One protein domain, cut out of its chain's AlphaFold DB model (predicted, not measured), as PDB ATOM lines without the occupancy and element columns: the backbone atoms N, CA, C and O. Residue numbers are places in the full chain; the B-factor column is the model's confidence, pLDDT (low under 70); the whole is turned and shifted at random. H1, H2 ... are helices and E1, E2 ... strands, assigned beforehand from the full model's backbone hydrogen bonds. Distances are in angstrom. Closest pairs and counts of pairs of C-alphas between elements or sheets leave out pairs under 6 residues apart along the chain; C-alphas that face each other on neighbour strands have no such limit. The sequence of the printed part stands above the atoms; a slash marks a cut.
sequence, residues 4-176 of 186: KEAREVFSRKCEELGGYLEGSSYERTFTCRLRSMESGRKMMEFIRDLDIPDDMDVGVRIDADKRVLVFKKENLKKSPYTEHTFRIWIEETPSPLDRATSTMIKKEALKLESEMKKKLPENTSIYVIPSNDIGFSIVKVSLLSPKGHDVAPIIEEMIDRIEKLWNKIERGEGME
ATOM      1  N   LYS A   4     333.851 271.404 209.197       89.50
ATOM      2  CA  LYS A   4     334.395 270.914 207.931       89.50
ATOM      3  C   LYS A   4     333.913 269.492 207.651       89.50
ATOM      4  O   LYS A   4     333.426 269.227 206.558       89.50
ATOM      5  N   GLU A   5     333.998 268.614 208.646       92.31
ATOM      6  CA  GLU A   5     333.506 267.236 208.562       92.31
ATOM      7  C   GLU A   5     332.001 267.200 208.281       92.31
ATOM      8  O   GLU A   5     331.568 266.536 207.343       92.31
ATOM      9  N   ALA A   6     331.206 267.960 209.040       92.06
ATOM     10  CA  ALA A   6     329.757 268.005 208.865       92.06
ATOM     11  C   ALA A   6     329.379 268.472 207.456       92.06
ATOM     12  O   ALA A   6     328.530 267.860 206.809       92.06
ATOM     13  N   ARG A   7     330.064 269.499 206.941       90.75
ATOM     14  CA  ARG A   7     329.880 269.981 205.570       90.75
ATOM     15  C   ARG A   7     330.260 268.933 204.527       90.75
ATOM     16  O   ARG A   7     329.516 268.759 203.568       90.75
ATOM     17  N   GLU A   8     331.399 268.264 204.673       93.00
ATOM     18  CA  GLU A   8     331.862 267.252 203.714       93.00
ATOM     19  C   GLU A   8     330.898 266.061 203.650       93.00
ATOM     20  O   GLU A   8     330.484 265.657 202.561       93.00
ATOM     21  N   VAL A   9     330.475 265.541 204.808       95.56
ATOM     22  CA  VAL A   9     329.515 264.430 204.880       95.56
ATOM     23  C   VAL A   9     328.166 264.851 204.287       95.56
ATOM     24  O   VAL A   9     327.586 264.105 203.497       95.56
ATOM     25  N   PHE A  10     327.694 266.057 204.610       95.50
ATOM     26  CA  PHE A  10     326.449 266.607 204.078       95.50
ATOM     27  C   PHE A  10     326.498 266.841 202.557       95.50
ATOM     28  O   PHE A  10     325.560 266.465 201.853       95.50
ATOM     29  N   SER A  11     327.598 267.399 202.034       94.44
ATOM     30  CA  SER A  11     327.818 267.619 200.593       94.44
ATOM     31  C   SER A  11     327.770 266.315 199.823       94.44
ATOM     32  O   SER A  11     327.004 266.184 198.873       94.44
ATOM     33  N   ARG A  12     328.543 265.326 200.284       96.62
ATOM     34  CA  ARG A  12     328.602 264.015 199.646       96.62
ATOM     35  C   ARG A  12     327.224 263.367 199.615       96.62
ATOM     36  O   ARG A  12     326.819 262.857 198.576       96.62
ATOM     37  N   LYS A  13     326.469 263.441 200.718       97.81
ATOM     38  CA  LYS A  13     325.108 262.898 200.747       97.81
ATOM     39  C   LYS A  13     324.177 263.611 199.766       97.81
ATOM     40  O   LYS A  13     323.366 262.960 199.115       97.81
ATOM     41  N   CYS A  14     324.300 264.932 199.646       96.69
ATOM     42  CA  CYS A  14     323.526 265.708 198.684       96.69
ATOM     43  C   CYS A  14     323.818 265.278 197.236       96.69
ATOM     44  O   CYS A  14     322.889 265.036 196.468       96.69
ATOM     45  N   GLU A  15     325.096 265.120 196.886       95.94
ATOM     46  CA  GLU A  15     325.545 264.674 195.561       95.94
ATOM     47  C   GLU A  15     325.095 263.237 195.246       95.94
ATOM     48  O   GLU A  15     324.578 262.979 194.161       95.94
ATOM     49  N   GLU A  16     325.205 262.314 196.210       97.56
ATOM     50  CA  GLU A  16     324.712 260.929 196.090       97.56
ATOM     51  C   GLU A  16     323.213 260.859 195.765       97.56
ATOM     52  O   GLU A  16     322.758 259.939 195.086       97.56
ATOM     53  N   LEU A  17     322.434 261.829 196.249       97.06
ATOM     54  CA  LEU A  17     320.994 261.934 196.008       97.06
ATOM     55  C   LEU A  17     320.646 262.698 194.716       97.06
ATOM     56  O   LEU A  17     319.461 262.912 194.439       97.06
ATOM     57  N   GLY A  18     321.652 263.097 193.929       95.00
ATOM     58  CA  GLY A  18     321.497 263.861 192.688       95.00
ATOM     59  C   GLY A  18     321.189 265.345 192.905       95.00
ATOM     60  O   GLY A  18     320.655 266.001 192.009       95.00
ATOM     61  N   GLY A  19     321.464 265.862 194.103       95.06
ATOM     62  CA  GLY A  19     321.266 267.258 194.465       95.06
ATOM     63  C   GLY A  19     322.495 268.124 194.247       95.06
ATOM     64  O   GLY A  19     323.543 267.678 193.782       95.06
ATOM     65  N   TYR A  20     322.360 269.392 194.619       93.31
ATOM     66  CA  TYR A  20     323.480 270.320 194.712       93.31
ATOM     67  C   TYR A  20     323.364 271.164 195.977       93.31
ATOM     68  O   TYR A  20     322.267 271.427 196.476       93.31
ATOM     69  N   LEU A  21     324.510 271.591 196.499       92.19
ATOM     70  CA  LEU A  21     324.551 272.464 197.661       92.19
ATOM     71  C   LEU A  21     324.247 273.912 197.282       92.19
ATOM     72  O   LEU A  21     324.907 274.511 196.437       92.19
ATOM     73  N   GLU A  22     323.288 274.488 197.991       87.06
ATOM     74  CA  GLU A  22     323.046 275.917 198.097       87.06
ATOM     75  C   GLU A  22     323.507 276.382 199.483       87.06
ATOM     76  O   GLU A  22     323.142 275.798 200.506       87.06
ATOM     77  N   GLY A  23     324.325 277.428 199.544       70.69
ATOM     78  CA  GLY A  23     324.770 277.977 200.819       70.69
ATOM     79  C   GLY A  23     325.888 278.995 200.669       70.69
ATOM     80  O   GLY A  23     326.683 278.943 199.731       70.69
ATOM     81  N   SER A  24     325.946 279.919 201.623       59.50
ATOM     82  CA  SER A  24     327.048 280.862 201.770       59.50
ATOM     83  C   SER A  24     327.990 280.361 202.859       59.50
ATOM     84  O   SER A  24     327.556 280.060 203.971       59.50
ATOM     85  N   SER A  25     329.296 280.338 202.582       55.16
ATOM     86  CA  SER A  25     330.317 280.057 203.602       55.16
ATOM     87  C   SER A  25     330.295 281.058 204.762       55.16
ATOM     88  O   SER A  25     330.845 280.764 205.817       55.16
ATOM     89  N   TYR A  26     329.671 282.227 204.580       52.78
ATOM     90  CA  TYR A  26     329.540 283.248 205.619       52.78
ATOM     91  C   TYR A  26     328.424 282.957 206.628       52.78
ATOM     92  O   TYR A  26     328.511 283.418 207.761       52.78
ATOM     93  N   GLU A  27     327.398 282.194 206.245       63.59
ATOM     94  CA  GLU A  27     326.191 281.998 207.064       63.59
ATOM     95  C   GLU A  27     326.143 280.629 207.754       63.59
ATOM     96  O   GLU A  27     325.143 280.317 208.394       63.59
ATOM     97  N   ARG A  28     327.189 279.791 207.615       81.31
ATOM     98  CA  ARG A  28     327.255 278.408 208.154       81.31
ATOM     99  C   ARG A  28     325.993 277.572 207.886       81.31
ATOM    100  O   ARG A  28     325.695 276.608 208.589       81.31
ATOM    101  N   THR A  29     325.276 277.948 206.833       86.50
ATOM    102  CA  THR A  29     323.995 277.388 206.433       86.50
ATOM    103  C   THR A  29     324.197 276.631 205.134       86.50
ATOM    104  O   THR A  29     324.576 277.215 204.116       86.50
ATOM    105  N   PHE A  30     323.915 275.333 205.158       91.19
ATOM    106  CA  PHE A  30     324.060 274.444 204.013       91.19
ATOM    107  C   PHE A  30     322.711 273.813 203.692       91.19
ATOM    108  O   PHE A  30     322.133 273.093 204.499       91.19
ATOM    109  N   THR A  31     322.186 274.085 202.503       94.50
ATOM    110  CA  THR A  31     320.912 273.532 202.043       94.50
ATOM    111  C   THR A  31     321.149 272.670 200.813       94.50
ATOM    112  O   THR A  31     321.672 273.140 199.812       94.50
ATOM    113  N   CYS A  32     320.767 271.399 200.863       95.94
ATOM    114  CA  CYS A  32     320.771 270.537 199.689       95.94
ATOM    115  C   CYS A  32     319.506 270.787 198.867       95.94
ATOM    116  O   CYS A  32     318.397 270.618 199.378       95.94
ATOM    117  N   ARG A  33     319.653 271.178 197.601       95.94
ATOM    118  CA  ARG A  33     318.527 271.299 196.672       95.94
ATOM    119  C   ARG A  33     318.308 270.005 195.908       95.94
ATOM    120  O   ARG A  33     319.228 269.481 195.281       95.94
ATOM    121  N   LEU A  34     317.068 269.530 195.935       94.69
ATOM    122  CA  LEU A  34     316.607 268.306 195.290       94.69
ATOM    123  C   LEU A  34     315.326 268.577 194.491       94.69
ATOM    124  O   LEU A  34     314.617 269.553 194.727       94.69
ATOM    125  N   ARG A  35     315.044 267.703 193.519       89.38
ATOM    126  CA  ARG A  35     313.887 267.827 192.610       89.38
ATOM    127  C   ARG A  35     312.769 266.820 192.873       89.38
ATOM    128  O   ARG A  35     311.766 266.848 192.174       89.38
ATOM    129  N   SER A  36     312.950 265.896 193.812       90.81
ATOM    130  CA  SER A  36     311.969 264.847 194.092       90.81
ATOM    131  C   SER A  36     311.753 264.677 195.588       90.81
ATOM    132  O   SER A  36     312.686 264.817 196.388       90.81
ATOM    133  N   MET A  37     310.519 264.329 195.953       92.19
ATOM    134  CA  MET A  37     310.166 264.006 197.333       92.19
ATOM    135  C   MET A  37     310.910 262.760 197.833       92.19
ATOM    136  O   MET A  37     311.320 262.733 198.985       92.19
ATOM    137  N   GLU A  38     311.176 261.773 196.969       93.69
ATOM    138  CA  GLU A  38     311.897 260.549 197.348       93.69
ATOM    139  C   GLU A  38     313.336 260.837 197.815       93.69
ATOM    140  O   GLU A  38     313.736 260.439 198.912       93.69
ATOM    141  N   SER A  39     314.121 261.561 197.006       95.50
ATOM    142  CA  SER A  39     315.466 261.985 197.412       95.50
ATOM    143  C   SER A  39     315.391 262.947 198.595       95.50
ATOM    144  O   SER A  39     316.211 262.881 199.509       95.50
ATOM    145  N   GLY A  40     314.380 263.819 198.598       95.94
ATOM    146  CA  GLY A  40     314.086 264.740 199.682       95.94
ATOM    147  C   GLY A  40     313.915 264.047 201.032       95.94
ATOM    148  O   GLY A  40     314.592 264.414 201.988       95.94
ATOM    149  N   ARG A  41     313.085 263.002 201.096       96.38
ATOM    150  CA  ARG A  41     312.845 262.192 202.295       96.38
ATOM    151  C   ARG A  41     314.139 261.568 202.813       96.38
ATOM    152  O   ARG A  41     314.479 261.760 203.977       96.38
ATOM    153  N   LYS A  42     314.909 260.916 201.932       97.38
ATOM    154  CA  LYS A  42     316.222 260.333 202.278       97.38
ATOM    155  C   LYS A  42     317.176 261.381 202.862       97.38
ATOM    156  O   LYS A  42     317.963 261.076 203.756       97.38
ATOM    157  N   MET A  43     317.114 262.620 202.367       97.62
ATOM    158  CA  MET A  43     317.907 263.728 202.900       97.62
ATOM    159  C   MET A  43     317.382 264.228 204.254       97.62
ATOM    160  O   MET A  43     318.189 264.555 205.119       97.62
ATOM    161  N   MET A  44     316.062 264.276 204.471       97.56
ATOM    162  CA  MET A  44     315.464 264.650 205.765       97.56
ATOM    163  C   MET A  44     315.843 263.662 206.870       97.56
ATOM    164  O   MET A  44     316.267 264.089 207.943       97.56
ATOM    165  N   GLU A  45     315.749 262.360 206.590       96.88
ATOM    166  CA  GLU A  45     316.174 261.286 207.498       96.88
ATOM    167  C   GLU A  45     317.665 261.418 207.838       96.88
ATOM    168  O   GLU A  45     318.047 261.411 209.006       96.88
ATOM    169  N   PHE A  46     318.509 261.650 206.828       97.31
ATOM    170  CA  PHE A  46     319.933 261.897 207.044       97.31
ATOM    171  C   PHE A  46     320.196 263.146 207.905       97.31
ATOM    172  O   PHE A  46     321.006 263.093 208.825       97.31
ATOM    173  N   ILE A  47     319.511 264.264 207.641       96.25
ATOM    174  CA  ILE A  47     319.665 265.512 208.406       96.25
ATOM    175  C   ILE A  47     319.256 265.328 209.870       96.25
ATOM    176  O   ILE A  47     319.938 265.844 210.757       96.25
ATOM    177  N   ARG A  48     318.163 264.602 210.133       94.56
ATOM    178  CA  ARG A  48     317.703 264.284 211.493       94.56
ATOM    179  C   ARG A  48     318.831 263.654 212.309       94.56
ATOM    180  O   ARG A  48     319.105 264.115 213.418       94.56
ATOM    181  N   ASP A  49     319.513 262.674 211.723       93.56
ATOM    182  CA  ASP A  49     320.537 261.873 212.401       93.56
ATOM    183  C   ASP A  49     321.932 262.515 212.369       93.56
ATOM    184  O   ASP A  49     322.810 262.141 213.147       93.56
ATOM    185  N   LEU A  50     322.151 263.504 211.501       93.38
ATOM    186  CA  LEU A  50     323.438 264.176 211.370       93.38
ATOM    187  C   LEU A  50     323.773 264.982 212.632       93.38
ATOM    188  O   LEU A  50     323.064 265.923 212.991       93.38
ATOM    189  N   ASP A  51     324.890 264.658 213.276       90.94
ATOM    190  CA  ASP A  51     325.478 265.504 214.315       90.94
ATOM    191  C   ASP A  51     326.071 266.770 213.675       90.94
ATOM    192  O   ASP A  51     326.935 266.687 212.801       90.94
ATOM    193  N   ILE A  52     325.596 267.945 214.088       90.88
ATOM    194  CA  ILE A  52     326.052 269.235 213.560       90.88
ATOM    195  C   ILE A  52     326.661 270.073 214.690       90.88
ATOM    196  O   ILE A  52     326.163 270.031 215.814       90.88
ATOM    197  N   PRO A  53     327.732 270.841 214.437       89.75
ATOM    198  CA  PRO A  53     328.243 271.802 215.404       89.75
ATOM    199  C   PRO A  53     327.190 272.835 215.811       89.75
ATOM    200  O   PRO A  53     326.238 273.105 215.078       89.75
ATOM    201  N   ASP A  54     327.417 273.474 216.954       87.62
ATOM    202  CA  ASP A  54     326.733 274.722 217.280       87.62
ATOM    203  C   ASP A  54     327.008 275.774 216.194       87.62
ATOM    204  O   ASP A  54     328.120 275.854 215.665       87.62
ATOM    205  N   ASP A  55     326.002 276.594 215.883       80.62
ATOM    206  CA  ASP A  55     326.051 277.639 214.846       80.62
ATOM    207  C   ASP A  55     326.087 277.119 213.405       80.62
ATOM    208  O   ASP A  55     326.453 277.876 212.503       80.62
ATOM    209  N   MET A  56     325.774 275.843 213.187       87.62
ATOM    210  CA  MET A  56     325.612 275.277 211.855       87.62
ATOM    211  C   MET A  56     324.148 274.941 211.605       87.62
ATOM    212  O   MET A  56     323.493 274.310 212.438       87.62
ATOM    213  N   ASP A  57     323.697 275.287 210.402       90.75
ATOM    214  CA  ASP A  57     322.362 274.977 209.918       90.75
ATOM    215  C   ASP A  57     322.477 274.080 208.698       90.75
ATOM    216  O   ASP A  57     323.184 274.383 207.732       90.75
ATOM    217  N   VAL A  58     321.735 272.982 208.715       94.56
ATOM    218  CA  VAL A  58     321.637 272.078 207.573       94.56
ATOM    219  C   VAL A  58     320.186 271.928 207.156       94.56
ATOM    220  O   VAL A  58     319.278 271.920 207.987       94.56
ATOM    221  N   GLY A  59     319.938 271.809 205.859       96.25
ATOM    222  CA  GLY A  59     318.577 271.675 205.366       96.25
ATOM    223  C   GLY A  59     318.462 271.017 204.010       96.25
ATOM    224  O   GLY A  59     319.419 270.900 203.263       96.25
ATOM    225  N   VAL A  60     317.258 270.610 203.657       96.62
ATOM    226  CA  VAL A  60     316.921 270.180 202.305       96.62
ATOM    227  C   VAL A  60     315.812 271.062 201.774       96.62
ATOM    228  O   VAL A  60     314.897 271.427 202.511       96.62
ATOM    229  N   ARG A  61     315.911 271.406 200.495       95.62
ATOM    230  CA  ARG A  61     314.905 272.134 199.737       95.62
ATOM    231  C   ARG A  61     314.481 271.287 198.546       95.62
ATOM    232  O   ARG A  61     315.321 270.878 197.749       95.62
ATOM    233  N   ILE A  62     313.184 271.047 198.439       94.00
ATOM    234  CA  ILE A  62     312.555 270.312 197.347       94.00
ATOM    235  C   ILE A  62     311.711 271.321 196.579       94.00
ATOM    236  O   ILE A  62     310.753 271.872 197.122       94.00
ATOM    237  N   ASP A  63     312.114 271.600 195.344       87.56
ATOM    238  CA  ASP A  63     311.393 272.498 194.442       87.56
ATOM    239  C   ASP A  63     310.472 271.661 193.530       87.56
ATOM    240  O   ASP A  63     310.953 270.766 192.832       87.56
ATOM    241  N   ALA A  64     309.167 271.962 193.515       81.38
ATOM    242  CA  ALA A  64     308.189 271.381 192.588       81.38
ATOM    243  C   ALA A  64     307.285 272.483 192.012       81.38
ATOM    244  O   ALA A  64     306.378 272.982 192.682       81.38
ATOM    245  N   ASP A  65     307.540 272.874 190.762       79.06
ATOM    246  CA  ASP A  65     306.868 273.978 190.067       79.06
ATOM    247  C   ASP A  65     306.756 275.251 190.933       79.06
ATOM    248  O   ASP A  65     307.749 275.927 191.191       79.06
ATOM    249  N   LYS A  66     305.543 275.572 191.398       77.94
ATOM    250  CA  LYS A  66     305.198 276.766 192.191       77.94
ATOM    251  C   LYS A  66     305.271 276.546 193.704       77.94
ATOM    252  O   LYS A  66     304.705 277.311 194.490       77.94
ATOM    253  N   ARG A  67     305.866 275.434 194.128       84.88
ATOM    254  CA  ARG A  67     305.820 274.951 195.507       84.88
ATOM    255  C   ARG A  67     307.213 274.584 195.964       84.88
ATOM    256  O   ARG A  67     308.011 274.031 195.209       84.88
ATOM    257  N   VAL A  68     307.486 274.867 197.228       90.31
ATOM    258  CA  VAL A  68     308.769 274.552 197.847       90.31
ATOM    259  C   VAL A  68     308.517 273.907 199.198       90.31
ATOM    260  O   VAL A  68     307.789 274.458 200.024       90.31
ATOM    261  N   LEU A  69     309.142 272.758 199.436       93.19
ATOM    262  CA  LEU A  69     309.232 272.146 200.755       93.19
ATOM    263  C   LEU A  69     310.661 272.283 201.263       93.19
ATOM    264  O   LEU A  69     311.616 271.913 200.585       93.19
ATOM    265  N   VAL A  70     310.808 272.803 202.473       94.56
ATOM    266  CA  VAL A  70     312.091 272.922 203.156       94.56
ATOM    267  C   VAL A  70     312.023 272.171 204.475       94.56
ATOM    268  O   VAL A  70     311.086 272.368 205.245       94.56
ATOM    269  N   PHE A  71     313.041 271.371 204.767       96.69
ATOM    270  CA  PHE A  71     313.318 270.867 206.108       96.69
ATOM    271  C   PHE A  71     314.676 271.391 206.566       96.69
ATOM    272  O   PHE A  71     315.622 271.388 205.783       96.69
ATOM    273  N   LYS A  72     314.779 271.858 207.808       95.44
ATOM    274  CA  LYS A  72     316.023 272.352 208.408       95.44
ATOM    275  C   LYS A  72     316.232 271.772 209.796       95.44
ATOM    276  O   LYS A  72     315.261 271.586 210.525       95.44
ATOM    277  N   LYS A  73     317.497 271.584 210.156       95.31
ATOM    278  CA  LYS A  73     317.982 271.333 211.511       95.31
ATOM    279  C   LYS A  73     319.010 272.406 211.862       95.31
ATOM    280  O   LYS A  73     319.938 272.638 211.089       95.31
ATOM    281  N   GLU A  74     318.829 273.028 213.016       93.12
ATOM    282  CA  GLU A  74     319.665 274.119 213.521       93.12
ATOM    283  C   GLU A  74     320.026 273.857 214.985       93.12
ATOM    284  O   GLU A  74     319.151 273.603 215.821       93.12
ATOM    285  N   ASN A  75     321.320 273.932 215.306       91.06
ATOM    286  CA  ASN A  75     321.797 273.947 216.686       91.06
ATOM    287  C   ASN A  75     321.982 275.395 217.146       91.06
ATOM    288  O   ASN A  75     322.972 276.054 216.823       91.06
ATOM    289  N   LEU A  76     321.033 275.879 217.949       88.88
ATOM    290  CA  LEU A  76     320.964 277.284 218.335       88.88
ATOM    291  C   LEU A  76     322.188 277.701 219.179       88.88
ATOM    292  O   LEU A  76     322.436 277.160 220.261       88.88
ATOM    293  N   LYS A  77     322.920 278.722 218.712       83.44
ATOM    294  CA  LYS A  77     324.196 279.221 219.277       83.44
ATOM    295  C   LYS A  77     324.222 279.431 220.786       83.44
ATOM    296  O   LYS A  77     325.191 279.126 221.471       83.44
ATOM    297  N   LYS A  78     323.173 280.064 221.305       86.19
ATOM    298  CA  LYS A  78     323.088 280.534 222.701       86.19
ATOM    299  C   LYS A  78     321.964 279.855 223.464       86.19
ATOM    300  O   LYS A  78     321.431 280.410 224.419       86.19
ATOM    301  N   SER A  79     321.552 278.691 222.989       87.31
ATOM    302  CA  SER A  79     320.380 277.997 223.480       87.31
ATOM    303  C   SER A  79     320.709 276.512 223.608       87.31
ATOM    304  O   SER A  79     321.403 275.956 222.757       87.31
ATOM    305  N   PRO A  80     320.237 275.841 224.671       91.00
ATOM    306  CA  PRO A  80     320.449 274.412 224.849       91.00
ATOM    307  C   PRO A  80     319.551 273.578 223.926       91.00
ATOM    308  O   PRO A  80     319.415 272.382 224.154       91.00
ATOM    309  N   TYR A  81     318.918 274.187 222.921       93.31
ATOM    310  CA  TYR A  81     317.946 273.546 222.053       93.31
ATOM    311  C   TYR A  81     318.463 273.375 220.618       93.31
ATOM    312  O   TYR A  81     319.223 274.197 220.099       93.31
ATOM    313  N   THR A  82     317.988 272.313 219.980       94.56
ATOM    314  CA  THR A  82     318.009 272.075 218.538       94.56
ATOM    315  C   THR A  82     316.614 272.373 217.990       94.56
ATOM    316  O   THR A  82     315.615 271.931 218.564       94.56
ATOM    317  N   GLU A  83     316.527 273.108 216.882       95.00
ATOM    318  CA  GLU A  83     315.270 273.347 216.168       95.00
ATOM    319  C   GLU A  83     315.227 272.515 214.881       95.00
ATOM    320  O   GLU A  83     316.137 272.574 214.055       95.00
ATOM    321  N   HIS A  84     314.139 271.771 214.692       96.00
ATOM    322  CA  HIS A  84     313.791 271.129 213.429       96.00
ATOM    323  C   HIS A  84     312.606 271.864 212.815       96.00
ATOM    324  O   HIS A  84     311.544 271.960 213.427       96.00
ATOM    325  N   THR A  85     312.780 272.397 211.609       95.00
ATOM    326  CA  THR A  85     311.773 273.226 210.945       95.00
ATOM    327  C   THR A  85     311.353 272.623 209.616       95.00
ATOM    328  O   THR A  85     312.189 272.455 208.734       95.00
ATOM    329  N   PHE A  86     310.050 272.432 209.421       94.56
ATOM    330  CA  PHE A  86     309.446 272.264 208.101       94.56
ATOM    331  C   PHE A  86     308.860 273.592 207.629       94.56
ATOM    332  O   PHE A  86     308.188 274.286 208.393       94.56
ATOM    333  N   ARG A  87     309.095 273.956 206.368       93.19
ATOM    334  CA  ARG A  87     308.437 275.087 205.708       93.19
ATOM    335  C   ARG A  87     307.840 274.620 204.397       93.19
ATOM    336  O   ARG A  87     308.553 274.056 203.575       93.19
ATOM    337  N   ILE A  88     306.559 274.892 204.201       89.88
ATOM    338  CA  ILE A  88     305.898 274.718 202.910       89.88
ATOM    339  C   ILE A  88     305.602 276.110 202.366       89.88
ATOM    340  O   ILE A  88     304.926 276.896 203.033       89.88
ATOM    341  N   TRP A  89     306.134 276.412 201.186       88.25
ATOM    342  CA  TRP A  89     305.838 277.618 200.421       88.25
ATOM    343  C   TRP A  89     304.974 277.251 199.228       88.25
ATOM    344  O   TRP A  89     305.284 276.313 198.491       88.25
ATOM    345  N   ILE A  90     303.910 278.016 199.029       82.19
ATOM    346  CA  ILE A  90     303.090 277.958 197.824       82.19
ATOM    347  C   ILE A  90     303.015 279.356 197.262       82.19
ATOM    348  O   ILE A  90     302.581 280.266 197.967       82.19
ATOM    349  N   GLU A  91     303.412 279.510 196.007       79.38
ATOM    350  CA  GLU A  91     303.184 280.746 195.274       79.38
ATOM    351  C   GLU A  91     301.674 281.020 195.199       79.38
ATOM    352  O   GLU A  91     300.896 280.228 194.660       79.38
ATOM    353  N   GLU A  92     301.242 282.135 195.778       68.19
ATOM    354  CA  GLU A  92     299.870 282.606 195.688       68.19
ATOM    355  C   GLU A  92     299.639 283.173 194.293       68.19
ATOM    356  O   GLU A  92     299.822 284.362 194.036       68.19
ATOM    357  N   THR A  93     299.178 282.321 193.381       64.56
ATOM    358  CA  THR A  93     298.462 282.836 192.219       64.56
ATOM    359  C   THR A  93     296.999 283.073 192.595       64.56
ATOM    360  O   THR A  93     296.478 282.429 193.509       64.56
ATOM    361  N   PRO A  94     296.281 283.993 191.928       63.22
ATOM    362  CA  PRO A  94     294.881 284.284 192.244       63.22
ATOM    363  C   PRO A  94     293.915 283.116 191.950       63.22
ATOM    364  O   PRO A  94     292.700 283.313 191.970       63.22
ATOM    365  N   SER A  95     294.418 281.907 191.683       71.25
ATOM    366  CA  SER A  95     293.591 280.737 191.428       71.25
ATOM    367  C   SER A  95     292.858 280.286 192.709       71.25
ATOM    368  O   SER A  95     293.451 280.226 193.793       71.25
ATOM    369  N   PRO A  96     291.560 279.935 192.626       72.19
ATOM    370  CA  PRO A  96     290.829 279.331 193.744       72.19
ATOM    371  C   PRO A  96     291.494 278.058 194.286       72.19
ATOM    372  O   PRO A  96     291.405 277.770 195.479       72.19
ATOM    373  N   LEU A  97     292.195 277.326 193.416       73.69
ATOM    374  CA  LEU A  97     292.903 276.096 193.750       73.69
ATOM    375  C   LEU A  97     294.060 276.348 194.725       73.69
ATOM    376  O   LEU A  97     294.194 275.637 195.719       73.69
ATOM    377  N   ASP A  98     294.859 277.390 194.503       74.19
ATOM    378  CA  ASP A  98     295.997 277.710 195.377       74.19
ATOM    379  C   ASP A  98     295.521 278.170 196.762       74.19
ATOM    380  O   ASP A  98     296.086 277.776 197.785       74.19
ATOM    381  N   ARG A  99     294.404 278.909 196.822       77.06
ATOM    382  CA  ARG A  99     293.761 279.292 198.092       77.06
ATOM    383  C   ARG A  99     293.235 278.087 198.871       77.06
ATOM    384  O   ARG A  99     293.410 278.020 200.092       77.06
ATOM    385  N   ALA A 100     292.610 277.134 198.180       79.69
ATOM    386  CA  ALA A 100     292.169 275.878 198.780       79.69
ATOM    387  C   ALA A 100     293.363 275.065 199.305       79.69
ATOM    388  O   ALA A 100     293.347 274.620 200.454       79.69
ATOM    389  N   THR A 101     294.437 274.970 198.512       81.19
ATOM    390  CA  THR A 101     295.693 274.302 198.893       81.19
ATOM    391  C   THR A 101     296.278 274.909 200.169       81.19
ATOM    392  O   THR A 101     296.568 274.190 201.126       81.19
ATOM    393  N   SER A 102     296.405 276.240 200.216       81.25
ATOM    394  CA  SER A 102     296.929 276.969 201.378       81.25
ATOM    395  C   SER A 102     296.086 276.721 202.632       81.25
ATOM    396  O   SER A 102     296.624 276.413 203.698       81.25
ATOM    397  N   THR A 103     294.755 276.775 202.506       84.00
ATOM    398  CA  THR A 103     293.829 276.492 203.615       84.00
ATOM    399  C   THR A 103     293.990 275.063 204.138       84.00
ATOM    400  O   THR A 103     294.092 274.862 205.351       84.00
ATOM    401  N   MET A 104     294.063 274.074 203.242       86.38
ATOM    402  CA  MET A 104     294.276 272.671 203.606       86.38
ATOM    403  C   MET A 104     295.591 272.487 204.372       86.38
ATOM    404  O   MET A 104     295.595 271.869 205.432       86.38
ATOM    405  N   ILE A 105     296.696 273.060 203.889       87.06
ATOM    406  CA  ILE A 105     298.006 272.930 204.549       87.06
ATOM    407  C   ILE A 105     298.000 273.573 205.926       87.06
ATOM    408  O   ILE A 105     298.518 272.983 206.870       87.06
ATOM    409  N   LYS A 106     297.384 274.752 206.070       87.38
ATOM    410  CA  LYS A 106     297.229 275.410 207.374       87.38
ATOM    411  C   LYS A 106     296.453 274.513 208.347       87.38
ATOM    412  O   LYS A 106     296.890 274.333 209.482       87.38
ATOM    413  N   LYS A 107     295.353 273.894 207.899       89.38
ATOM    414  CA  LYS A 107     294.550 272.957 208.706       89.38
ATOM    415  C   LYS A 107     295.353 271.716 209.112       89.38
ATOM    416  O   LYS A 107     295.365 271.365 210.290       89.38
ATOM    417  N   GLU A 108     296.046 271.080 208.170       90.31
ATOM    418  CA  GLU A 108     296.851 269.881 208.437       90.31
ATOM    419  C   GLU A 108     298.055 270.176 209.340       90.31
ATOM    420  O   GLU A 108     298.358 269.383 210.230       90.31
ATOM    421  N   ALA A 109     298.696 271.338 209.197       90.31
ATOM    422  CA  ALA A 109     299.780 271.753 210.082       90.31
ATOM    423  C   ALA A 109     299.292 271.998 211.518       90.31
ATOM    424  O   ALA A 109     299.898 271.495 212.461       90.31
ATOM    425  N   LEU A 110     298.168 272.697 211.703       90.94
ATOM    426  CA  LEU A 110     297.574 272.900 213.034       90.94
ATOM    427  C   LEU A 110     297.137 271.575 213.677       90.94
ATOM    428  O   LEU A 110     297.287 271.377 214.885       90.94
ATOM    429  N   LYS A 111     296.626 270.639 212.870       92.81
ATOM    430  CA  LYS A 111     296.300 269.284 213.327       92.81
ATOM    431  C   LYS A 111     297.555 268.524 213.759       92.81
ATOM    432  O   LYS A 111     297.558 267.946 214.845       92.81
ATOM    433  N   LEU A 112     298.621 268.566 212.954       91.88
ATOM    434  CA  LEU A 112     299.929 268.001 213.296       91.88
ATOM    435  C   LEU A 112     300.432 268.567 214.629       91.88
ATOM    436  O   LEU A 112     300.781 267.794 215.514       91.88
ATOM    437  N   GLU A 113     300.405 269.888 214.810       92.62
ATOM    438  CA  GLU A 113     300.802 270.541 216.061       92.62
ATOM    439  C   GLU A 113     300.016 270.006 217.264       92.62
ATOM    440  O   GLU A 113     300.605 269.583 218.258       92.62
ATOM    441  N   SER A 114     298.683 269.992 217.162       93.25
ATOM    442  CA  SER A 114     297.792 269.545 218.237       93.25
ATOM    443  C   SER A 114     298.024 268.082 218.622       93.25
ATOM    444  O   SER A 114     297.989 267.731 219.802       93.25
ATOM    445  N   GLU A 115     298.260 267.218 217.637       93.69
ATOM    446  CA  GLU A 115     298.486 265.793 217.861       93.69
ATOM    447  C   GLU A 115     299.889 265.514 218.406       93.69
ATOM    448  O   GLU A 115     300.022 264.719 219.337       93.69
ATOM    449  N   MET A 116     300.917 266.200 217.894       91.94
ATOM    450  CA  MET A 116     302.294 266.040 218.367       91.94
ATOM    451  C   MET A 116     302.453 266.548 219.798       91.94
ATOM    452  O   MET A 116     303.062 265.853 220.606       91.94
ATOM    453  N   LYS A 117     301.828 267.685 220.155       91.88
ATOM    454  CA  LYS A 117     301.846 268.249 221.523       91.88
ATOM    455  C   LYS A 117     301.483 267.237 222.611       91.88
ATOM    456  O   LYS A 117     301.977 267.348 223.725       91.88
ATOM    457  N   LYS A 118     300.644 266.246 222.298       91.19
ATOM    458  CA  LYS A 118     300.196 265.207 223.243       91.19
ATOM    459  C   LYS A 118     301.243 264.122 223.509       91.19
ATOM    460  O   LYS A 118     301.080 263.359 224.453       91.19
ATOM    461  N   LYS A 119     302.263 264.017 222.656       91.50
ATOM    462  CA  LYS A 119     303.297 262.971 222.684       91.50
ATOM    463  C   LYS A 119     304.701 263.533 222.918       91.50
ATOM    464  O   LYS A 119     305.673 262.786 222.867       91.50
ATOM    465  N   LEU A 120     304.811 264.846 223.099       90.44
ATOM    466  CA  LEU A 120     306.088 265.529 223.217       90.44
ATOM    467  C   LEU A 120     306.830 265.101 224.492       90.44
ATOM    468  O   LEU A 120     306.233 265.115 225.570       90.44
ATOM    469  N   PRO A 121     308.129 264.765 224.395       87.38
ATOM    470  CA  PRO A 121     308.981 264.599 225.565       87.38
ATOM    471  C   PRO A 121     309.054 265.881 226.407       87.38
ATOM    472  O   PRO A 121     308.812 266.987 225.911       87.38
ATOM    473  N   GLU A 122     309.449 265.751 227.673       86.06
ATOM    474  CA  GLU A 122     309.665 266.908 228.545       86.06
ATOM    475  C   GLU A 122     310.633 267.923 227.924       86.06
ATOM    476  O   GLU A 122     311.601 267.568 227.246       86.06
ATOM    477  N   ASN A 123     310.364 269.207 228.177       87.50
ATOM    478  CA  ASN A 123     311.132 270.340 227.657       87.50
ATOM    479  C   ASN A 123     311.205 270.413 226.122       87.50
ATOM    480  O   ASN A 123     312.055 271.114 225.588       87.50
ATOM    481  N   THR A 124     310.320 269.730 225.395       91.62
ATOM    482  CA  THR A 124     310.174 269.917 223.947       91.62
ATOM    483  C   THR A 124     308.935 270.749 223.639       91.62
ATOM    484  O   THR A 124     307.968 270.776 224.402       91.62
ATOM    485  N   SER A 125     308.954 271.470 222.524       93.00
ATOM    486  CA  SER A 125     307.802 272.251 222.077       93.00
ATOM    487  C   SER A 125     307.643 272.156 220.573       93.00
ATOM    488  O   SER A 125     308.624 272.150 219.837       93.00
ATOM    489  N   ILE A 126     306.397 272.083 220.119       93.62
ATOM    490  CA  ILE A 126     306.045 272.182 218.707       93.62
ATOM    491  C   ILE A 126     305.099 273.360 218.523       93.62
ATOM    492  O   ILE A 126     304.209 273.576 219.352       93.62
ATOM    493  N   TYR A 127     305.303 274.130 217.463       92.38
ATOM    494  CA  TYR A 127     304.464 275.276 217.142       92.38
ATOM    495  C   TYR A 127     304.358 275.478 215.631       92.38
ATOM    496  O   TYR A 127     305.286 275.167 214.876       92.38
ATOM    497  N   VAL A 128     303.214 276.004 215.193       90.94
ATOM    498  CA  VAL A 128     302.950 276.329 213.789       90.94
ATOM    499  C   VAL A 128     302.765 277.825 213.630       90.94
ATOM    500  O   VAL A 128     301.995 278.455 214.348       90.94
ATOM    501  N   ILE A 129     303.470 278.391 212.655       88.25
ATOM    502  CA  ILE A 129     303.354 279.799 212.286       88.25
ATOM    503  C   ILE A 129     302.919 279.854 210.821       88.25
ATOM    504  O   ILE A 129     303.745 279.635 209.926       88.25
ATOM    505  N   PRO A 130     301.631 280.120 210.547       82.88
ATOM    506  CA  PRO A 130     301.214 280.535 209.223       82.88
ATOM    507  C   PRO A 130     301.688 281.973 208.987       82.88
ATOM    508  O   PRO A 130     301.548 282.842 209.845       82.88
ATOM    509  N   SER A 131     302.242 282.229 207.812       79.88
ATOM    510  CA  SER A 131     302.658 283.554 207.367       79.88
ATOM    511  C   SER A 131     302.281 283.721 205.899       79.88
ATOM    512  O   SER A 131     302.179 282.739 205.164       79.88
ATOM    513  N   ASN A 132     302.051 284.959 205.484       73.81
ATOM    514  CA  ASN A 132     301.928 285.302 204.078       73.81
ATOM    515  C   ASN A 132     303.088 286.253 203.768       73.81
ATOM    516  O   ASN A 132     303.235 287.273 204.442       73.81
ATOM    517  N   ASP A 133     303.901 285.899 202.784       70.25
ATOM    518  CA  ASP A 133     304.879 286.797 202.173       70.25
ATOM    519  C   ASP A 133     304.318 287.269 200.823       70.25
ATOM    520  O   ASP A 133     303.335 286.711 200.326       70.25
ATOM    521  N   ILE A 134     304.884 288.316 200.228       69.94
ATOM    522  CA  ILE A 134     304.382 288.872 198.968       69.94
ATOM    523  C   ILE A 134     304.397 287.775 197.894       69.94
ATOM    524  O   ILE A 134     305.453 287.356 197.428       69.94
ATOM    525  N   GLY A 135     303.204 287.317 197.503       71.88
ATOM    526  CA  GLY A 135     303.028 286.259 196.512       71.88
ATOM    527  C   GLY A 135     303.243 284.837 197.035       71.88
ATOM    528  O   GLY A 135     303.282 283.928 196.217       71.88
ATOM    529  N   PHE A 136     303.359 284.607 198.351       78.06
ATOM    530  CA  PHE A 136     303.536 283.267 198.918       78.06
ATOM    531  C   PHE A 136     302.734 283.034 200.201       78.06
ATOM    532  O   PHE A 136     302.811 283.787 201.168       78.06
ATOM    533  N   SER A 137     302.056 281.891 200.253       80.25
ATOM    534  CA  SER A 137     301.506 281.315 201.474       80.25
ATOM    535  C   SER A 137     302.570 280.418 202.102       80.25
ATOM    536  O   SER A 137     303.037 279.466 201.472       80.25
ATOM    537  N   ILE A 138     302.943 280.709 203.347       84.75
ATOM    538  CA  ILE A 138     303.996 280.009 204.079       84.75
ATOM    539  C   ILE A 138     303.400 279.346 205.316       84.75
ATOM    540  O   ILE A 138     302.722 279.981 206.125       84.75
ATOM    541  N   VAL A 139     303.703 278.067 205.511       89.75
ATOM    542  CA  VAL A 139     303.427 277.374 206.772       89.75
ATOM    543  C   VAL A 139     304.732 276.843 207.335       89.75
ATOM    544  O   VAL A 139     305.385 276.011 206.707       89.75
ATOM    545  N   LYS A 140     305.118 277.352 208.511       93.25
ATOM    546  CA  LYS A 140     306.280 276.896 209.280       93.25
ATOM    547  C   LYS A 140     305.800 275.988 210.412       93.25
ATOM    548  O   LYS A 140     304.982 276.423 211.217       93.25
ATOM    549  N   VAL A 141     306.325 274.768 210.490       93.88
ATOM    550  CA  VAL A 141     306.159 273.854 211.631       93.88
ATOM    551  C   VAL A 141     307.522 273.670 212.278       93.88
ATOM    552  O   VAL A 141     308.447 273.211 211.610       93.88
ATOM    553  N   SER A 142     307.647 274.011 213.556       95.00
ATOM    554  CA  SER A 142     308.911 273.902 214.287       95.00
ATOM    555  C   SER A 142     308.786 273.008 215.494       95.00
ATOM    556  O   SER A 142     307.878 273.201 216.295       95.00
ATOM    557  N   LEU A 143     309.734 272.085 215.634       95.94
ATOM    558  CA  LEU A 143     309.978 271.296 216.833       95.94
ATOM    559  C   LEU A 143     311.276 271.784 217.481       95.94
ATOM    560  O   LEU A 143     312.343 271.706 216.877       95.94
ATOM    561  N   LEU A 144     311.181 272.257 218.716       95.38
ATOM    562  CA  LEU A 144     312.305 272.665 219.544       95.38
ATOM    563  C   LEU A 144     312.526 271.603 220.626       95.38
ATOM    564  O   LEU A 144     311.603 271.302 221.386       95.38
ATOM    565  N   SER A 145     313.731 271.045 220.705       94.69
ATOM    566  CA  SER A 145     314.090 270.001 221.672       94.69
ATOM    567  C   SER A 145     315.456 270.262 222.296       94.69
ATOM    568  O   SER A 145     316.310 270.828 221.618       94.69
ATOM    569  N   PRO A 146     315.711 269.877 223.558       93.69
ATOM    570  CA  PRO A 146     317.047 269.990 224.129       93.69
ATOM    571  C   PRO A 146     318.080 269.253 223.266       93.69
ATOM    572  O   PRO A 146     317.781 268.209 222.679       93.69
ATOM    573  N   LYS A 147     319.297 269.789 223.166       89.69
ATOM    574  CA  LYS A 147     320.395 269.166 222.418       89.69
ATOM    575  C   LYS A 147     320.659 267.768 222.980       89.69
ATOM    576  O   LYS A 147     320.810 267.598 224.188       89.69
ATOM    577  N   GLY A 148     320.696 266.768 222.102       82.06
ATOM    578  CA  GLY A 148     320.900 265.368 222.482       82.06
ATOM    579  C   GLY A 148     319.663 264.640 223.023       82.06
ATOM    580  O   GLY A 148     319.772 263.456 223.329       82.06
ATOM    581  N   HIS A 149     318.493 265.287 223.122       88.50
ATOM    582  CA  HIS A 149     317.244 264.555 223.355       88.50
ATOM    583  C   HIS A 149     316.873 263.725 222.127       88.50
ATOM    584  O   HIS A 149     316.884 264.228 221.001       88.50
ATOM    585  N   ASP A 150     316.475 262.476 222.360       88.81
ATOM    586  CA  ASP A 150     315.926 261.639 221.304       88.81
ATOM    587  C   ASP A 150     314.505 262.095 220.955       88.81
ATOM    588  O   ASP A 150     313.531 261.847 221.667       88.81
ATOM    589  N   VAL A 151     314.413 262.809 219.840       91.56
ATOM    590  CA  VAL A 151     313.160 263.208 219.199       91.56
ATOM    591  C   VAL A 151     313.003 262.558 217.826       91.56
ATOM    592  O   VAL A 151     312.113 262.945 217.065       91.56
ATOM    593  N   ALA A 152     313.833 261.562 217.499       92.50
ATOM    594  CA  ALA A 152     313.809 260.919 216.194       92.50
ATOM    595  C   ALA A 152     312.434 260.317 215.843       92.50
ATOM    596  O   ALA A 152     311.988 260.545 214.716       92.50
ATOM    597  N   PRO A 153     311.694 259.672 216.776       93.19
ATOM    598  CA  PRO A 153     310.348 259.172 216.489       93.19
ATOM    599  C   PRO A 153     309.341 260.278 216.147       93.19
ATOM    600  O   PRO A 153     308.483 260.091 215.287       93.19
ATOM    601  N   ILE A 154     309.449 261.441 216.798       93.25
ATOM    602  CA  ILE A 154     308.566 262.588 216.540       93.25
ATOM    603  C   ILE A 154     308.883 263.194 215.174       93.25
ATOM    604  O   ILE A 154     307.972 263.470 214.397       93.25
ATOM    605  N   ILE A 155     310.170 263.365 214.854       94.00
ATOM    606  CA  ILE A 155     310.600 263.896 213.557       94.00
ATOM    607  C   ILE A 155     310.205 262.941 212.429       94.00
ATOM    608  O   ILE A 155     309.724 263.413 211.406       94.00
ATOM    609  N   GLU A 156     310.335 261.625 212.614       95.06
ATOM    610  CA  GLU A 156     309.889 260.633 211.628       95.06
ATOM    611  C   GLU A 156     308.376 260.733 211.371       95.06
ATOM    612  O   GLU A 156     307.953 260.823 210.219       95.06
ATOM    613  N   GLU A 157     307.550 260.829 212.425       94.62
ATOM    614  CA  GLU A 157     306.101 261.031 212.263       94.62
ATOM    615  C   GLU A 157     305.791 262.358 211.537       94.62
ATOM    616  O   GLU A 157     304.857 262.432 210.730       94.62
ATOM    617  N   MET A 158     306.577 263.412 211.784       94.12
ATOM    618  CA  MET A 158     306.457 264.683 211.063       94.12
ATOM    619  C   MET A 158     306.838 264.541 209.582       94.12
ATOM    620  O   MET A 158     306.072 265.006 208.737       94.12
ATOM    621  N   ILE A 159     307.957 263.880 209.257       95.44
ATOM    622  CA  ILE A 159     308.391 263.607 207.873       95.44
ATOM    623  C   ILE A 159     307.292 262.842 207.131       95.44
ATOM    624  O   ILE A 159     306.856 263.288 206.071       95.44
ATOM    625  N   ASP A 160     306.769 261.760 207.715       95.12
ATOM    626  CA  ASP A 160     305.702 260.943 207.128       95.12
ATOM    627  C   ASP A 160     304.450 261.753 206.787       95.12
ATOM    628  O   ASP A 160     303.824 261.574 205.737       95.12
ATOM    629  N   ARG A 161     304.030 262.629 207.701       93.00
ATOM    630  CA  ARG A 161     302.824 263.443 207.514       93.00
ATOM    631  C   ARG A 161     303.033 264.536 206.483       93.00
ATOM    632  O   ARG A 161     302.136 264.772 205.676       93.00
ATOM    633  N   ILE A 162     304.198 265.174 206.497       91.56
ATOM    634  CA  ILE A 162     304.554 266.201 205.523       91.56
ATOM    635  C   ILE A 162     304.703 265.591 204.130       91.56
ATOM    636  O   ILE A 162     304.178 266.162 203.183       91.56
ATOM    637  N   GLU A 163     305.307 264.410 203.993       92.19
ATOM    638  CA  GLU A 163     305.376 263.686 202.721       92.19
ATOM    639  C   GLU A 163     303.979 263.337 202.195       92.19
ATOM    640  O   GLU A 163     303.658 263.600 201.036       92.19
ATOM    641  N   LYS A 164     303.106 262.781 203.045       91.56
ATOM    642  CA  LYS A 164     301.718 262.475 202.660       91.56
ATOM    643  C   LYS A 164     300.969 263.726 202.212       91.56
ATOM    644  O   LYS A 164     300.232 263.670 201.230       91.56
ATOM    645  N   LEU A 165     301.147 264.839 202.923       88.69
ATOM    646  CA  LEU A 165     300.564 266.128 202.561       88.69
ATOM    647  C   LEU A 165     301.126 266.634 201.225       88.69
ATOM    648  O   LEU A 165     300.349 267.005 200.350       88.69
ATOM    649  N   TRP A 166     302.444 266.585 201.040       88.25
ATOM    650  CA  TRP A 166     303.128 266.980 199.808       88.25
ATOM    651  C   TRP A 166     302.629 266.188 198.597       88.25
ATOM    652  O   TRP A 166     302.203 266.774 197.607       88.25
ATOM    653  N   ASN A 167     302.552 264.865 198.720       87.62
ATOM    654  CA  ASN A 167     302.055 263.992 197.661       87.62
ATOM    655  C   ASN A 167     300.583 264.276 197.309       87.62
ATOM    656  O   ASN A 167     300.219 264.254 196.136       87.62
ATOM    657  N   LYS A 168     299.725 264.583 198.297       85.25
ATOM    658  CA  LYS A 168     298.339 265.021 198.033       85.25
ATOM    659  C   LYS A 168     298.304 266.328 197.248       85.25
ATOM    660  O   LYS A 168     297.540 266.451 196.296       85.25
ATOM    661  N   ILE A 169     299.144 267.287 197.638       81.38
ATOM    662  CA  ILE A 169     299.265 268.587 196.976       81.38
ATOM    663  C   ILE A 169     299.714 268.401 195.520       81.38
ATOM    664  O   ILE A 169     299.097 268.973 194.619       81.38
ATOM    665  N   GLU A 170     300.744 267.590 195.265       79.25
ATOM    666  CA  GLU A 170     301.241 267.284 193.914       79.25
ATOM    667  C   GLU A 170     300.193 266.586 193.042       79.25
ATOM    668  O   GLU A 170     300.025 266.955 191.882       79.25
ATOM    669  N   ARG A 171     299.433 265.636 193.602       80.31
ATOM    670  CA  ARG A 171     298.356 264.939 192.877       80.31
ATOM    671  C   ARG A 171     297.069 265.759 192.729       80.31
ATOM    672  O   ARG A 171     296.193 265.366 191.964       80.31
ATOM    673  N   GLY A 172     296.938 266.880 193.443       72.69
ATOM    674  CA  GLY A 172     295.698 267.662 193.501       72.69
ATOM    675  C   GLY A 172     294.548 266.929 194.208       72.69
ATOM    676  O   GLY A 172     293.383 267.192 193.927       72.69
ATOM    677  N   GLU A 173     294.857 265.980 195.094       65.19
ATOM    678  CA  GLU A 173     293.860 265.207 195.842       65.19
ATOM    679  C   GLU A 173     293.220 266.051 196.954       65.19
ATOM    680  O   GLU A 173     293.905 266.798 197.651       65.19
ATOM    681  N   GLY A 174     291.902 265.909 197.150       53.91
ATOM    682  CA  GLY A 174     291.122 266.754 198.067       53.91
ATOM    683  C   GLY A 174     290.653 268.079 197.449       53.91
ATOM    684  O   GLY A 174     290.230 268.981 198.170       53.91
ATOM    685  N   MET A 175     290.743 268.204 196.120       56.59
ATOM    686  CA  MET A 175     290.259 269.342 195.339       56.59
ATOM    687  C   MET A 175     289.253 268.841 194.301       56.59
ATOM    688  O   MET A 175     289.643 268.317 193.257       56.59
ATOM    689  N   GLU A 176     287.952 268.997 194.552       44.69
ATOM    690  CA  GLU A 176     286.964 268.723 193.507       44.69
ATOM    691  C   GLU A 176     287.043 269.809 192.422       44.69
ATOM    692  O   GLU A 176     286.863 271.008 192.674       44.69
TER     693      GLU A 176
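AT A GLANCE: This is residues 4 to 176 of the 186 residues of an uncharacterized protein of Candidatus Methanodesulfokores washburnensis (UniProt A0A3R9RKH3). This is a twisted sheet of seven strands with four helices laid over one face and the other face bare, so that the domain has two layers. The helices form a curved row, H1, H2, H4, H3, each running along the strands and opposite ways to the next in the row. The printed part has 173 residues and runs H1 E1 E2 H2 E3 E4 E5 H3 E6 E7 H4, four named helices and seven named strands, of mixed class. The sheet is mixed, in the order E1, E2, E3, E4, E5, E7, E6. The whole is compact, with a radius of gyration of the C-alphas of 15.9 A, and spans 48 by 37 by 27 A.

HOW THE PARTS SIT: Start at H1, residues 4 to 16, which lies over E2, residues 29 to 34, and only just over E1, residues 20 to 22, on which 3 of its C-alphas fall. E1 and E2 are a hairpin, antiparallel, with N 22 and O 31 2.8 A apart, within hydrogen-bond range. Next look at H2, residues 37 to 49, over E3, residues 57 to 64, and E4, residues 67 to 75, at a height over the sheet of 8.8 A; its C-alpha of Gly 40 is 6.2 A from that of Ile 62, the closest to E3. H1 and H2 are close but not clearly touching, their closest C-alphas, of Cys 14 and Met 43, being 7.3 A apart. E2, H2 and E3 are a strand-helix-strand unit, two parallel neighbour strands with a helix between, its crossover right-handed; N 32 and O 59 are 2.8 A apart. E3, E4 and E5, residues 81 to 91, are a meander, each strand the antiparallel neighbour of the one before, with N 60 to O 71 at 2.8 A and N 70 to O 87 at 2.8 A. You then come to H3, residues 96 to 117, with 10 of its C-alphas over E7, residues 136 to 146, and 8 over E6, residues 125 to 133. E5, H3 and E6 are a split strand-helix-strand unit, with E7 between the two strands in the sheet, its crossover right-handed. E7 is antiparallel to E5, N 86 to O 141 at 2.8 A, and to E6, its hairpin partner, N 138 to O 131 at 2.8 A. Last, H4, residues 152 to 171, lies over E4 and E5 at a height of 10.1 A. H4 touches H2, closest at the C-alphas of Arg 48 and Ala 152, 7.0 A, and H3, closest at those of Thr 101 and Ile 169, 7.0 A, each at a shallow tilt of 15 degrees, opposite ways. H2 and H3 are apart. In H1, H2, H3 and H4 every O i to N i+4 pair is within hydrogen-bond range.

IN THESE COORDINATES: Find C-alpha 4 at (334.395, 270.914, 207.931), where H1 begins. Look for E5 from C-alpha 81 at (317.946, 273.546, 222.053) to C-alpha 91, 31.4 A, and for E7 from C-alpha 136 to C-alpha 146, 31.5 A. H3 measures 31.9 A from first to last C-alpha, H4 28.3 A, E4 26.5 A and E6 24.8 A. H4 ends at C-alpha 171, (298.356, 264.939, 192.877).

THE WHOLE: The two C-alphas farthest apart are those of Lys 4 and Glu 176, 49.6 A. The printed part has no cut, and no link is long. The mean pLDDT of the printed part is 87.7; look for values under 70 at residues 24 to 27, 92 to 94, 134 and 173 to 176.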